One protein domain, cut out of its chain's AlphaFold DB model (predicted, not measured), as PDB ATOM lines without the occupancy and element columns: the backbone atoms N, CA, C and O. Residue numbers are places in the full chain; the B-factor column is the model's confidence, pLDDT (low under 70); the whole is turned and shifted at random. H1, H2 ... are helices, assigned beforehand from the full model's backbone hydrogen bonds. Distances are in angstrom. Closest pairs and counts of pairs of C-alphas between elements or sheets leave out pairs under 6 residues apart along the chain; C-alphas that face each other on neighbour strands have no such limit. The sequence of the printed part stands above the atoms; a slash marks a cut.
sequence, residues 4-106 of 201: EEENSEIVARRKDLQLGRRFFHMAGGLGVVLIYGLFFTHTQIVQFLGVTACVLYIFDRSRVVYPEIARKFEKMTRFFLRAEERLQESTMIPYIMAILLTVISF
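What this domain is: This is residues 4 to 106 of the 201 residues of an uncharacterized protein of Deltaproteobacteria bacterium (UniProt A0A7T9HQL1). Two long helices, H1 and H2, meet near their ends as a narrow V, and H5 packs along H2. Short H3 sits at H2's other end, H4 follows, and residues 4 to 16 of H1 stick out. The printed part has 103 residues with five named helices, H1 to H5 in order: all helix, loose, radius of gyration of the C-alphas 16.5 A, spanning 53 by 32 by 20 A.

How they stand to each other: H1, residues 4 to 39, is close to but not clearly touching H2, residues 42 to 65; the closest C-alphas, Tyr 36 and Ile 45, are 6.6 A apart. They run opposite ways at a shallow tilt of 34 degrees, only just short of steep. H5, residues 92 to 105, touches H2, opposite ways at 24 degrees, a shallow tilt; the closest C-alphas, Leu 49 and Leu 100, are 6.0 A apart. H3, residues 67 to 72, touches H2 only at the corner, C-alphas 63 and 70 being closest at 5.1 A. H4, residues 74 to 80, is close to but not clearly touching H3; their closest C-alphas, 77 and 70, are 7.4 A apart. Every O i to N i+4 pair is within hydrogen-bond range in H2, H3 and H5, 31 of 32 in H1, 2 of 3 in H4.

Where its parts are: H1 runs 51.5 A from C-alpha 4 at (370.482, 307.709, 385.566). H2 is 33.9 A long; H5, 19.8 A, ends at C-alpha 105, (416.272, 288.659, 386.264).

The domain as a whole: The printed part has no cut. The H4 to H5 link is long, 11 residues. The pLDDT is under 70 in 32 residues, among them 76 to 89.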
ATOM      1  N   GLU A   4     369.871 308.647 384.620       71.50
ATOM      2  CA  GLU A   4     370.482 307.709 385.566       71.50
ATOM      3  C   GLU A   4     370.713 306.317 384.958       71.50
ATOM      4  O   GLU A   4     371.778 305.735 385.171       71.50
ATOM      5  N   GLU A   5     369.775 305.805 384.153       70.19
ATOM      6  CA  GLU A   5     369.932 304.527 383.442       70.19
ATOM      7  C   GLU A   5     371.083 304.596 382.430       70.19
ATOM      8  O   GLU A   5     371.952 303.723 382.431       70.19
ATOM      9  N   GLU A   6     371.159 305.673 381.641       71.69
ATOM     10  CA  GLU A   6     372.230 305.886 380.656       71.69
ATOM     11  C   GLU A   6     373.612 305.996 381.324       71.69
ATOM     12  O   GLU A   6     374.594 305.398 380.873       71.69
ATOM     13  N   ASN A   7     373.700 306.706 382.453       68.25
ATOM     14  CA  ASN A   7     374.954 306.848 383.188       68.25
ATOM     15  C   ASN A   7     375.385 305.516 383.836       68.25
ATOM     16  O   ASN A   7     376.576 305.188 383.851       68.25
ATOM     17  N   SER A   8     374.429 304.702 384.302       66.00
ATOM     18  CA  SER A   8     374.702 303.365 384.842       66.00
ATOM     19  C   SER A   8     375.232 302.397 383.775       66.00
ATOM     20  O   SER A   8     376.220 301.699 384.021       66.00
ATOM     21  N   GLU A   9     374.672 302.423 382.559       66.38
ATOM     22  CA  GLU A   9     375.133 301.622 381.419       66.38
ATOM     23  C   GLU A   9     376.539 302.030 380.965       66.38
ATOM     24  O   GLU A   9     377.394 301.176 380.710       66.38
ATOM     25  N   ILE A  10     376.823 303.336 380.900       64.19
ATOM     26  CA  ILE A  10     378.150 303.849 380.535       64.19
ATOM     27  C   ILE A  10     379.198 303.419 381.571       64.19
ATOM     28  O   ILE A  10     380.300 303.005 381.193       64.19
ATOM     29  N   VAL A  11     378.880 303.489 382.866       63.72
ATOM     30  CA  VAL A  11     379.783 303.054 383.942       63.72
ATOM     31  C   VAL A  11     379.991 301.538 383.910       63.72
ATOM     32  O   VAL A  11     381.140 301.097 383.984       63.72
ATOM     33  N   ALA A  12     378.930 300.747 383.731       60.78
ATOM     34  CA  ALA A  12     379.011 299.290 383.618       60.78
ATOM     35  C   ALA A  12     379.890 298.867 382.429       60.78
ATOM     36  O   ALA A  12     380.896 298.179 382.610       60.78
ATOM     37  N   ARG A  13     379.634 299.425 381.241       58.19
ATOM     38  CA  ARG A  13     380.413 299.166 380.021       58.19
ATOM     39  C   ARG A  13     381.882 299.593 380.144       58.19
ATOM     40  O   ARG A  13     382.770 298.933 379.601       58.19
ATOM     41  N   ARG A  14     382.187 300.672 380.883       57.03
ATOM     42  CA  ARG A  14     383.577 301.052 381.220       57.03
ATOM     43  C   ARG A  14     384.237 300.044 382.162       57.03
ATOM     44  O   ARG A  14     385.436 299.798 382.003       57.03
ATOM     45  N   LYS A  15     383.494 299.487 383.121       57.06
ATOM     46  CA  LYS A  15     383.972 298.498 384.102       57.06
ATOM     47  C   LYS A  15     384.270 297.150 383.434       57.06
ATOM     48  O   LYS A  15     385.353 296.604 383.648       57.06
ATOM     49  N   ASP A  16     383.405 296.698 382.528       58.59
ATOM     50  CA  ASP A  16     383.561 295.435 381.785       58.59
ATOM     51  C   ASP A  16     384.803 295.437 380.881       58.59
ATOM     52  O   ASP A  16     385.603 294.497 380.887       58.59
ATOM     53  N   LEU A  17     385.051 296.551 380.183       63.09
ATOM     54  CA  LEU A  17     386.249 296.728 379.351       63.09
ATOM     55  C   LEU A  17     387.553 296.770 380.168       63.09
ATOM     56  O   LEU A  17     388.630 296.479 379.642       63.09
ATOM     57  N   GLN A  18     387.505 297.160 381.445       64.75
ATOM     58  CA  GLN A  18     388.680 297.101 382.323       64.75
ATOM     59  C   GLN A  18     388.936 295.682 382.826       64.75
ATOM     60  O   GLN A  18     390.094 295.265 382.872       64.75
ATOM     61  N   LEU A  19     387.875 294.948 383.168       65.62
ATOM     62  CA  LEU A  19     387.970 293.585 383.679       65.62
ATOM     63  C   LEU A  19     388.587 292.640 382.639       65.62
ATOM     64  O   LEU A  19     389.545 291.934 382.950       65.62
ATOM     65  N   GLY A  20     388.118 292.710 381.387       73.12
ATOM     66  CA  GLY A  20     388.638 291.882 380.293       73.12
ATOM     67  C   GLY A  20     390.134 292.090 380.037       73.12
ATOM     68  O   GLY A  20     390.866 291.130 379.813       73.12
ATOM     69  N   ARG A  21     390.634 293.325 380.158       67.81
ATOM     70  CA  ARG A  21     392.070 293.612 379.999       67.81
ATOM     71  C   ARG A  21     392.899 293.105 381.166       67.81
ATOM     72  O   ARG A  21     393.964 292.546 380.932       67.81
ATOM     73  N   ARG A  22     392.426 293.274 382.404       70.50
ATOM     74  CA  ARG A  22     393.108 292.715 383.583       70.50
ATOM     75  C   ARG A  22     393.214 291.200 383.464       70.50
ATOM     76  O   ARG A  22     394.291 290.655 383.666       70.50
ATOM     77  N   PHE A  23     392.130 290.554 383.038       73.44
ATOM     78  CA  PHE A  23     392.119 289.123 382.773       73.44
ATOM     79  C   PHE A  23     393.092 288.740 381.652       73.44
ATOM     80  O   PHE A  23     393.879 287.824 381.835       73.44
ATOM     81  N   PHE A  24     393.122 289.479 380.539       73.50
ATOM     82  CA  PHE A  24     394.075 289.248 379.448       73.50
ATOM     83  C   PHE A  24     395.539 289.381 379.900       73.50
ATOM     84  O   PHE A  24     396.362 288.541 379.552       73.50
ATOM     85  N   HIS A  25     395.872 290.387 380.715       73.81
ATOM     86  CA  HIS A  25     397.233 290.576 381.233       73.81
ATOM     87  C   HIS A  25     397.606 289.518 382.286       73.81
ATOM     88  O   HIS A  25     398.747 289.056 382.320       73.81
ATOM     89  N   MET A  26     396.664 289.087 383.128       70.69
ATOM     90  CA  MET A  26     396.902 287.983 384.067       70.69
ATOM     91  C   MET A  26     397.065 286.647 383.334       70.69
ATOM     92  O   MET A  26     398.037 285.933 383.572       70.69
ATOM     93  N   ALA A  27     396.162 286.332 382.402       74.62
ATOM     94  CA  ALA A  27     396.197 285.109 381.607       74.62
ATOM     95  C   ALA A  27     397.420 285.063 380.680       74.62
ATOM     96  O   ALA A  27     398.045 284.017 380.550       74.62
ATOM     97  N   GLY A  28     397.802 286.196 380.084       72.88
ATOM     98  CA  GLY A  28     399.014 286.319 379.277       72.88
ATOM     99  C   GLY A  28     400.283 286.110 380.101       72.88
ATOM    100  O   GLY A  28     401.176 285.384 379.671       72.88
ATOM    101  N   GLY A  29     400.337 286.666 381.316       72.94
ATOM    102  CA  GLY A  29     401.486 286.521 382.210       72.94
ATOM    103  C   GLY A  29     401.651 285.072 382.663       72.94
ATOM    104  O   GLY A  29     402.727 284.496 382.520       72.94
ATOM    105  N   LEU A  30     400.555 284.454 383.112       70.69
ATOM    106  CA  LEU A  30     400.519 283.039 383.480       70.69
ATOM    107  C   LEU A  30     400.836 282.131 382.282       70.69
ATOM    108  O   LEU A  30     401.601 281.180 382.413       70.69
ATOM    109  N   GLY A  31     400.300 282.444 381.102       74.88
ATOM    110  CA  GLY A  31     400.557 281.708 379.867       74.88
ATOM    111  C   GLY A  31     402.032 281.730 379.472       74.88
ATOM    112  O   GLY A  31     402.591 280.681 379.160       74.88
ATOM    113  N   VAL A  32     402.691 282.890 379.552       74.88
ATOM    114  CA  VAL A  32     404.136 283.007 379.291       74.88
ATOM    115  C   VAL A  32     404.944 282.190 380.298       74.88
ATOM    116  O   VAL A  32     405.869 281.492 379.887       74.88
ATOM    117  N   VAL A  33     404.581 282.206 381.584       70.81
ATOM    118  CA  VAL A  33     405.241 281.392 382.622       70.81
ATOM    119  C   VAL A  33     405.078 279.892 382.351       70.81
ATOM    120  O   VAL A  33     406.072 279.163 382.351       70.81
ATOM    121  N   LEU A  34     403.861 279.429 382.053       70.50
ATOM    122  CA  LEU A  34     403.580 278.019 381.756       70.50
ATOM    123  C   LEU A  34     404.297 277.550 380.484       70.50
ATOM    124  O   LEU A  34     404.944 276.502 380.479       70.50
ATOM    125  N   ILE A  35     404.235 278.342 379.412       72.88
ATOM    126  CA  ILE A  35     404.893 278.024 378.141       72.88
ATOM    127  C   ILE A  35     406.416 278.014 378.309       72.88
ATOM    128  O   ILE A  35     407.089 277.116 377.798       72.88
ATOM    129  N   TYR A  36     406.970 278.967 379.062       76.00
ATOM    130  CA  TYR A  36     408.389 278.980 379.392       76.00
ATOM    131  C   TYR A  36     408.803 277.736 380.189       76.00
ATOM    132  O   TYR A  36     409.823 277.112 379.879       76.00
ATOM    133  N   GLY A  37     408.002 277.340 381.179       68.94
ATOM    134  CA  GLY A  37     408.220 276.126 381.960       68.94
ATOM    135  C   GLY A  37     408.299 274.878 381.080       68.94
ATOM    136  O   GLY A  37     409.284 274.143 381.163       68.94
ATOM    137  N   LEU A  38     407.317 274.702 380.193       71.81
ATOM    138  CA  LEU A  38     407.096 273.463 379.443       71.81
ATOM    139  C   LEU A  38     407.895 273.341 378.135       71.81
ATOM    140  O   LEU A  38     408.276 272.233 377.771       71.81
ATOM    141  N   PHE A  39     408.149 274.446 377.422       73.06
ATOM    142  CA  PHE A  39     408.588 274.375 376.017       73.06
ATOM    143  C   PHE A  39     409.885 275.120 375.690       73.06
ATOM    144  O   PHE A  39     410.523 274.794 374.692       73.06
ATOM    145  N   PHE A  40     410.303 276.103 376.495       74.81
ATOM    146  CA  PHE A  40     411.420 276.985 376.133       74.81
ATOM    147  C   PHE A  40     412.619 276.876 377.080       74.81
ATOM    148  O   PHE A  40     412.491 276.785 378.303       74.81
ATOM    149  N   THR A  41     413.826 276.954 376.519       78.38
ATOM    150  CA  THR A  41     415.037 277.261 377.296       78.38
ATOM    151  C   THR A  41     415.084 278.753 377.646       78.38
ATOM    152  O   THR A  41     414.441 279.571 376.985       78.38
ATOM    153  N   HIS A  42     415.856 279.126 378.676       74.62
ATOM    154  CA  HIS A  42     415.990 280.530 379.103       74.62
ATOM    155  C   HIS A  42     416.441 281.442 377.956       74.62
ATOM    156  O   HIS A  42     415.811 282.460 377.689       74.62
ATOM    157  N   THR A  43     417.449 281.021 377.191       75.38
ATOM    158  CA  THR A  43     417.946 281.789 376.044       75.38
ATOM    159  C   THR A  43     416.881 281.973 374.962       75.38
ATOM    160  O   THR A  43     416.722 283.077 374.448       75.38
ATOM    161  N   GLN A  44     416.114 280.925 374.639       81.31
ATOM    162  CA  GLN A  44     415.079 281.003 373.605       81.31
ATOM    163  C   GLN A  44     413.928 281.930 374.009       81.31
ATOM    164  O   GLN A  44     413.480 282.721 373.182       81.31
ATOM    165  N   ILE A  45     413.460 281.872 375.264       82.62
ATOM    166  CA  ILE A  45     412.362 282.743 375.706       82.62
ATOM    167  C   ILE A  45     412.808 284.210 375.786       82.62
ATOM    168  O   ILE A  45     412.046 285.091 375.402       82.62
ATOM    169  N   VAL A  46     414.052 284.480 376.204       80.44
ATOM    170  CA  VAL A  46     414.613 285.840 376.243       80.44
ATOM    171  C   VAL A  46     414.744 286.406 374.832       80.44
ATOM    172  O   VAL A  46     414.346 287.544 374.595       80.44
ATOM    173  N   GLN A  47     415.238 285.616 373.874       81.06
ATOM    174  CA  GLN A  47     415.307 286.027 372.469       81.06
ATOM    175  C   GLN A  47     413.915 286.268 371.881       81.06
ATOM    176  O   GLN A  47     413.688 287.294 371.246       81.06
ATOM    177  N   PHE A  48     412.966 285.363 372.128       83.44
ATOM    178  CA  PHE A  48     411.602 285.476 371.618       83.44
ATOM    179  C   PHE A  48     410.878 286.712 372.168       83.44
ATOM    180  O   PHE A  48     410.350 287.522 371.399       83.44
ATOM    181  N   LEU A  49     410.884 286.894 373.492       83.94
ATOM    182  CA  LEU A  49     410.280 288.056 374.143       83.94
ATOM    183  C   LEU A  49     411.006 289.350 373.769       83.94
ATOM    184  O   LEU A  49     410.344 290.355 373.533       83.94
ATOM    185  N   GLY A  50     412.337 289.327 373.656       80.69
ATOM    186  CA  GLY A  50     413.143 290.477 373.245       80.69
ATOM    187  C   GLY A  50     412.823 290.941 371.825       80.69
ATOM    188  O   GLY A  50     412.528 292.114 371.615       80.69
ATOM    189  N   VAL A  51     412.789 290.018 370.857       85.75
ATOM    190  CA  VAL A  51     412.397 290.326 369.471       85.75
ATOM    191  C   VAL A  51     410.967 290.857 369.424       85.75
ATOM    192  O   VAL A  51     410.709 291.877 368.784       85.75
ATOM    193  N   THR A  52     410.044 290.217 370.146       82.31
ATOM    194  CA  THR A  52     408.642 290.656 370.206       82.31
ATOM    195  C   THR A  52     408.523 292.060 370.806       82.31
ATOM    196  O   THR A  52     407.814 292.900 370.256       82.31
ATOM    197  N   ALA A  53     409.256 292.357 371.883       80.44
ATOM    198  CA  ALA A  53     409.279 293.674 372.511       80.44
ATOM    199  C   ALA A  53     409.817 294.753 371.560       80.44
ATOM    200  O   ALA A  53     409.200 295.807 371.429       80.44
ATOM    201  N   CYS A  54     410.909 294.478 370.838       80.75
ATOM    202  CA  CYS A  54     411.454 295.403 369.843       80.75
ATOM    203  C   CYS A  54     410.456 295.689 368.715       80.75
ATOM    204  O   CYS A  54     410.240 296.849 368.366       80.75
ATOM    205  N   VAL A  55     409.819 294.651 368.162       84.44
ATOM    206  CA  VAL A  55     408.826 294.803 367.087       84.44
ATOM    207  C   VAL A  55     407.624 295.618 367.565       84.44
ATOM    208  O   VAL A  55     407.214 296.554 366.880       84.44
ATOM    209  N   LEU A  56     407.082 295.306 368.746       82.00
ATOM    210  CA  LEU A  56     405.947 296.036 369.313       82.00
ATOM    211  C   LEU A  56     406.304 297.485 369.649       82.00
ATOM    212  O   LEU A  56     405.500 298.376 369.384       82.00
ATOM    213  N   TYR A  57     407.508 297.736 370.170       80.81
ATOM    214  CA  TYR A  57     407.996 299.087 370.438       80.81
ATOM    215  C   TYR A  57     408.100 299.903 369.150       80.81
ATOM    216  O   TYR A  57     407.545 300.996 369.070       80.81
ATOM    217  N   ILE A  58     408.750 299.363 368.113       80.81
ATOM    218  CA  ILE A  58     408.869 300.040 366.815       80.81
ATOM    219  C   ILE A  58     407.480 300.307 366.240       80.81
ATOM    220  O   ILE A  58     407.213 301.422 365.796       80.81
ATOM    221  N   PHE A  59     406.584 299.321 366.276       82.06
ATOM    222  CA  PHE A  59     405.220 299.477 365.782       82.06
ATOM    223  C   PHE A  59     404.455 300.577 366.526       82.06
ATOM    224  O   PHE A  59     403.883 301.454 365.879       82.06
ATOM    225  N   ASP A  60     404.464 300.583 367.861       79.38
ATOM    226  CA  ASP A  60     403.729 301.588 368.633       79.38
ATOM    227  C   ASP A  60     404.342 302.984 368.476       79.38
ATOM    228  O   ASP A  60     403.616 303.956 368.272       79.38
ATOM    229  N   ARG A  61     405.678 303.095 368.442       77.50
ATOM    230  CA  ARG A  61     406.361 304.364 368.144       77.50
ATOM    231  C   ARG A  61     406.012 304.873 366.750       77.50
ATOM    232  O   ARG A  61     405.689 306.048 366.598       77.50
ATOM    233  N   SER A  62     406.004 303.997 365.749       79.44
ATOM    234  CA  SER A  62     405.598 304.339 364.379       79.44
ATOM    235  C   SER A  62     404.143 304.801 364.329       79.44
ATOM    236  O   SER A  62     403.821 305.759 363.633       79.44
ATOM    237  N   ARG A  63     403.260 304.147 365.091       79.81
ATOM    238  CA  ARG A  63     401.831 304.467 365.182       79.81
ATOM    239  C   ARG A  63     401.579 305.832 365.824       79.81
ATOM    240  O   ARG A  63     400.707 306.555 365.347       79.81
ATOM    241  N   VAL A  64     402.308 306.168 366.889       73.75
ATOM    242  CA  VAL A  64     402.181 307.447 367.607       73.75
ATOM    243  C   VAL A  64     402.780 308.598 366.794       73.75
ATOM    244  O   VAL A  64     402.175 309.663 366.710       73.75
ATOM    245  N   VAL A  65     403.938 308.386 366.158       77.31
ATOM    246  CA  VAL A  65     404.636 309.420 365.371       77.31
ATOM    247  C   VAL A  65     403.968 309.660 364.011       77.31
ATOM    248  O   VAL A  65     403.877 310.804 363.570       77.31
ATOM    249  N   TYR A  66     403.466 308.610 363.355       80.56
ATOM    250  CA  TYR A  66     402.831 308.688 362.036       80.56
ATOM    251  C   TYR A  66     401.345 308.286 362.107       80.56
ATOM    252  O   TYR A  66     400.987 307.137 361.814       80.56
ATOM    253  N   PRO A  67     400.431 309.225 362.415       72.19
ATOM    254  CA  PRO A  67     398.997 308.937 362.534       72.19
ATOM    255  C   PRO A  67     398.353 308.416 361.231       72.19
ATOM    256  O   PRO A  67     397.288 307.793 361.261       72.19
ATOM    257  N   GLU A  68     398.998 308.591 360.073       78.25
ATOM    258  CA  GLU A  68     398.570 307.977 358.809       78.25
ATOM    259  C   GLU A  68     398.649 306.444 358.822       78.25
ATOM    260  O   GLU A  68     397.763 305.773 358.287       78.25
ATOM    261  N   ILE A  69     399.662 305.883 359.485       71.50
ATOM    262  CA  ILE A  69     399.815 304.436 359.674       71.50
ATOM    263  C   ILE A  69     398.743 303.935 360.652       71.50
ATOM    264  O   ILE A  69     398.109 302.906 360.412       71.50
ATOM    265  N   ALA A  70     398.450 304.708 361.703       69.00
ATOM    266  CA  ALA A  70     397.395 304.389 362.665       69.00
ATOM    267  C   ALA A  70     395.986 304.331 362.035       69.00
ATOM    268  O   ALA A  70     395.137 303.571 362.509       69.00
ATOM    269  N   ARG A  71     395.731 305.097 360.960       72.00
ATOM    270  CA  ARG A  71     394.491 304.993 360.164       72.00
ATOM    271  C   ARG A  71     394.436 303.714 359.330       72.00
ATOM    272  O   ARG A  71     393.394 303.067 359.301       72.00
ATOM    273  N   LYS A  72     395.546 303.302 358.700       79.12
ATOM    274  CA  LYS A  72     395.600 302.055 357.903       79.12
ATOM    275  C   LYS A  72     395.315 300.809 358.746       79.12
ATOM    276  O   LYS A  72     394.674 299.879 358.269       79.12
ATOM    277  N   PHE A  73     395.724 300.817 360.013       69.31
ATOM    278  CA  PHE A  73     395.514 299.716 360.957       69.31
ATOM    279  C   PHE A  73     394.413 300.000 361.993       69.31
ATOM    280  O   PHE A  73     394.412 299.420 363.080       69.31
ATOM    281  N   GLU A  74     393.454 300.878 361.681       71.62
ATOM    282  CA  GLU A  74     392.405 301.305 362.619       71.62
ATOM    283  C   GLU A  74     391.606 300.138 363.208       71.62
ATOM    284  O   GLU A  74     391.355 300.099 364.410       71.62
ATOM    285  N   LYS A  75     391.233 299.154 362.388       70.94
ATOM    286  CA  LYS A  75     390.416 298.018 362.839       70.94
ATOM    287  C   LYS A  75     391.153 297.135 363.853       70.94
ATOM    288  O   LYS A  75     390.560 296.704 364.834       70.94
ATOM    289  N   MET A  76     392.450 296.913 363.634       69.44
ATOM    290  CA  MET A  76     393.318 296.140 364.528       69.44
ATOM    291  C   MET A  76     393.638 296.926 365.804       69.44
ATOM    292  O   MET A  76     393.538 296.401 366.907       69.44
ATOM    293  N   THR A  77     393.964 298.213 365.669       68.19
ATOM    294  CA  THR A  77     394.262 299.083 366.815       68.19
ATOM    295  C   THR A  77     393.035 299.331 367.689       68.19
ATOM    296  O   THR A  77     393.184 299.327 368.899       68.19
ATOM    297  N   ARG A  78     391.819 299.434 367.134       68.38
ATOM    298  CA  ARG A  78     390.569 299.499 367.923       68.38
ATOM    299  C   ARG A  78     390.304 298.248 368.761       68.38
ATOM    300  O   ARG A  78     389.611 298.344 369.766       68.38
ATOM    301  N   PHE A  79     390.799 297.091 368.329       68.62
ATOM    302  CA  PHE A  79     390.643 295.848 369.080       68.62
ATOM    303  C   PHE A  79     391.585 295.796 370.293       68.62
ATOM    304  O   PHE A  79     391.186 295.326 371.353       68.62
ATOM    305  N   PHE A  80     392.813 296.313 370.156       64.44
ATOM    306  CA  PHE A  80     393.848 296.235 371.195       64.44
ATOM    307  C   PHE A  80     394.005 297.494 372.067       64.44
ATOM    308  O   PHE A  80     394.382 297.370 373.228       64.44
ATOM    309  N   LEU A  81     393.739 298.691 371.539       64.69
ATOM    310  CA  LEU A  81     394.034 299.982 372.175       64.69
ATOM    311  C   LEU A  81     392.753 300.761 372.466       64.69
ATOM    312  O   LEU A  81     391.843 300.829 371.633       64.69
ATOM    313  N   ARG A  82     392.699 301.420 373.630       66.25
ATOM    314  CA  ARG A  82     391.624 302.379 373.919       66.25
ATOM    315  C   ARG A  82     391.716 303.614 373.030       66.25
ATOM    316  O   ARG A  82     392.783 303.983 372.551       66.25
ATOM    317  N   ALA A  83     390.585 304.309 372.884       62.09
ATOM    318  CA  ALA A  83     390.541 305.612 372.221       62.09
ATOM    319  C   ALA A  83     391.542 306.610 372.843       62.09
ATOM    320  O   ALA A  83     392.180 307.361 372.114       62.09
ATOM    321  N   GLU A  84     391.727 306.549 374.166       61.38
ATOM    322  CA  GLU A  84     392.699 307.341 374.938       61.38
ATOM    323  C   GLU A  84     394.156 306.974 374.592       61.38
ATOM    324  O   GLU A  84     394.984 307.843 374.332       61.38
ATOM    325  N   GLU A  85     394.451 305.676 374.485       61.19
ATOM    326  CA  GLU A  85     395.773 305.133 374.132       61.19
ATOM    327  C   GLU A  85     396.074 305.289 372.631       61.19
ATOM    328  O   GLU A  85     397.155 304.951 372.160       61.19
ATOM    329  N   ARG A  86     395.138 305.816 371.830       62.25
ATOM    330  CA  ARG A  86     395.339 305.974 370.386       62.25
ATOM    331  C   ARG A  86     396.325 307.098 370.053       62.25
ATOM    332  O   ARG A  86     396.974 307.019 369.015       62.25
ATOM    333  N   LEU A  87     396.467 308.082 370.936       59.97
ATOM    334  CA  LEU A  87     397.396 309.212 370.798       59.97
ATOM    335  C   LEU A  87     398.555 309.161 371.808       59.97
ATOM    336  O   LEU A  87     399.423 310.027 371.787       59.97
ATOM    337  N   GLN A  88     398.562 308.158 372.686       62.66
ATOM    338  CA  GLN A  88     399.569 307.951 373.723       62.66
ATOM    339  C   GLN A  88     400.238 306.583 373.551       62.66
ATOM    340  O   GLN A  88     399.826 305.779 372.713       62.66
ATOM    341  N   GLU A  89     401.295 306.333 374.317       65.56
ATOM    342  CA  GLU A  89     401.984 305.043 374.304       65.56
ATOM    343  C   GLU A  89     401.079 303.929 374.848       65.56
ATOM    344  O   GLU A  89     400.314 304.119 375.798       65.56
ATOM    345  N   SER A  90     401.153 302.757 374.222       76.88
ATOM    346  CA  SER A  90     400.371 301.585 374.596       76.88
ATOM    347  C   SER A  90     400.815 301.015 375.940       76.88
ATOM    348  O   SER A  90     402.001 300.773 376.169       76.88
ATOM    349  N   THR A  91     399.852 300.651 376.789       73.44
ATOM    350  CA  THR A  91     400.087 299.908 378.039       73.44
ATOM    351  C   THR A  91     400.668 298.503 377.818       73.44
ATOM    352  O   THR A  91     401.214 297.909 378.747       73.44
ATOM    353  N   MET A  92     400.646 297.989 376.584       72.75
ATOM    354  CA  MET A  92     401.247 296.699 376.227       72.75
ATOM    355  C   MET A  92     402.783 296.730 376.221       72.75
ATOM    356  O   MET A  92     403.414 295.696 376.448       72.75
ATOM    357  N   ILE A  93     403.394 297.899 375.989       78.12
ATOM    358  CA  ILE A  93     404.857 298.066 376.003       78.12
ATOM    359  C   ILE A  93     405.441 297.863 377.402       78.12
ATOM    360  O   ILE A  93     406.285 296.979 377.555       78.12
ATOM    361  N   PRO A  94     405.020 298.609 378.444       77.44
ATOM    362  CA  PRO A  94     405.552 298.387 379.783       77.44
ATOM    363  C   PRO A  94     405.258 296.967 380.276       77.44
ATOM    364  O   PRO A  94     406.079 296.386 380.980       77.44
ATOM    365  N   TYR A  95     404.145 296.364 379.850       79.38
ATOM    366  CA  TYR A  95     403.806 294.985 380.187       79.38
ATOM    367  C   TYR A  95     404.786 293.951 379.606       79.38
ATOM    368  O   TYR A  95     405.341 293.153 380.363       79.38
ATOM    369  N   ILE A  96     405.060 293.967 378.293       79.44
ATOM    370  CA  ILE A  96     405.997 292.997 377.698       79.44
ATOM    371  C   ILE A  96     407.433 293.216 378.190       79.44
ATOM    372  O   ILE A  96     408.163 292.251 378.409       79.44
ATOM    373  N   MET A  97     407.813 294.473 378.444       76.81
ATOM    374  CA  MET A  97     409.108 294.820 379.031       76.81
ATOM    375  C   MET A  97     409.236 294.302 380.466       76.81
ATOM    376  O   MET A  97     410.285 293.771 380.819       76.81
ATOM    377  N   ALA A  98     408.178 294.386 381.279       80.44
ATOM    378  CA  ALA A  98     408.169 293.846 382.636       80.44
ATOM    379  C   ALA A  98     408.298 292.314 382.649       80.44
ATOM    380  O   ALA A  98     409.059 291.769 383.451       80.44
ATOM    381  N   ILE A  99     407.618 291.614 381.733       79.38
ATOM    382  CA  ILE A  99     407.762 290.157 381.581       79.38
ATOM    383  C   ILE A  99     409.190 289.804 381.156       79.38
ATOM    384  O   ILE A  99     409.817 288.949 381.780       79.38
ATOM    385  N   LEU A 100     409.733 290.481 380.140       79.62
ATOM    386  CA  LEU A 100     411.104 290.268 379.676       79.62
ATOM    387  C   LEU A 100     412.123 290.505 380.800       79.62
ATOM    388  O   LEU A 100     412.990 289.664 381.024       79.62
ATOM    389  N   LEU A 101     411.989 291.609 381.542       77.88
ATOM    390  CA  LEU A 101     412.861 291.938 382.669       77.88
ATOM    391  C   LEU A 101     412.777 290.872 383.766       77.88
ATOM    392  O   LEU A 101     413.805 290.461 384.297       77.88
ATOM    393  N   THR A 102     411.572 290.386 384.070       76.38
ATOM    394  CA  THR A 102     411.352 289.320 385.057       76.38
ATOM    395  C   THR A 102     412.039 288.028 384.620       76.38
ATOM    396  O   THR A 102     412.783 287.440 385.395       76.38
ATOM    397  N   VAL A 103     411.868 287.614 383.363       74.12
ATOM    398  CA  VAL A 103     412.486 286.391 382.825       74.12
ATOM    399  C   VAL A 103     414.016 286.502 382.772       74.12
ATOM    400  O   VAL A 103     414.710 285.522 383.038       74.12
ATOM    401  N   ILE A 104     414.561 287.680 382.458       75.38
ATOM    402  CA  ILE A 104     416.012 287.928 382.484       75.38
ATOM    403  C   ILE A 104     416.548 287.897 383.921       75.38
ATOM    404  O   ILE A 104     417.594 287.299 384.158       75.38
ATOM    405  N   SER A 105     415.840 288.525 384.864       74.31
ATOM    406  CA  SER A 105     416.272 288.659 386.264       74.31
ATOM    407  C   SER A 105     416.149 287.349 387.042       74.31
ATOM    408  O   SER A 105     416.956 287.072 387.926       74.31
ATOM    409  N   PHE A 106     415.161 286.529 386.686       68.56
ATOM    410  CA  PHE A 106     414.866 285.248 387.315       68.56
ATOM    411  C   PHE A 106     414.899 284.129 386.259       68.56
ATOM    412  O   PHE A 106     413.852 283.597 385.875       68.56
TER     413      PHE A 106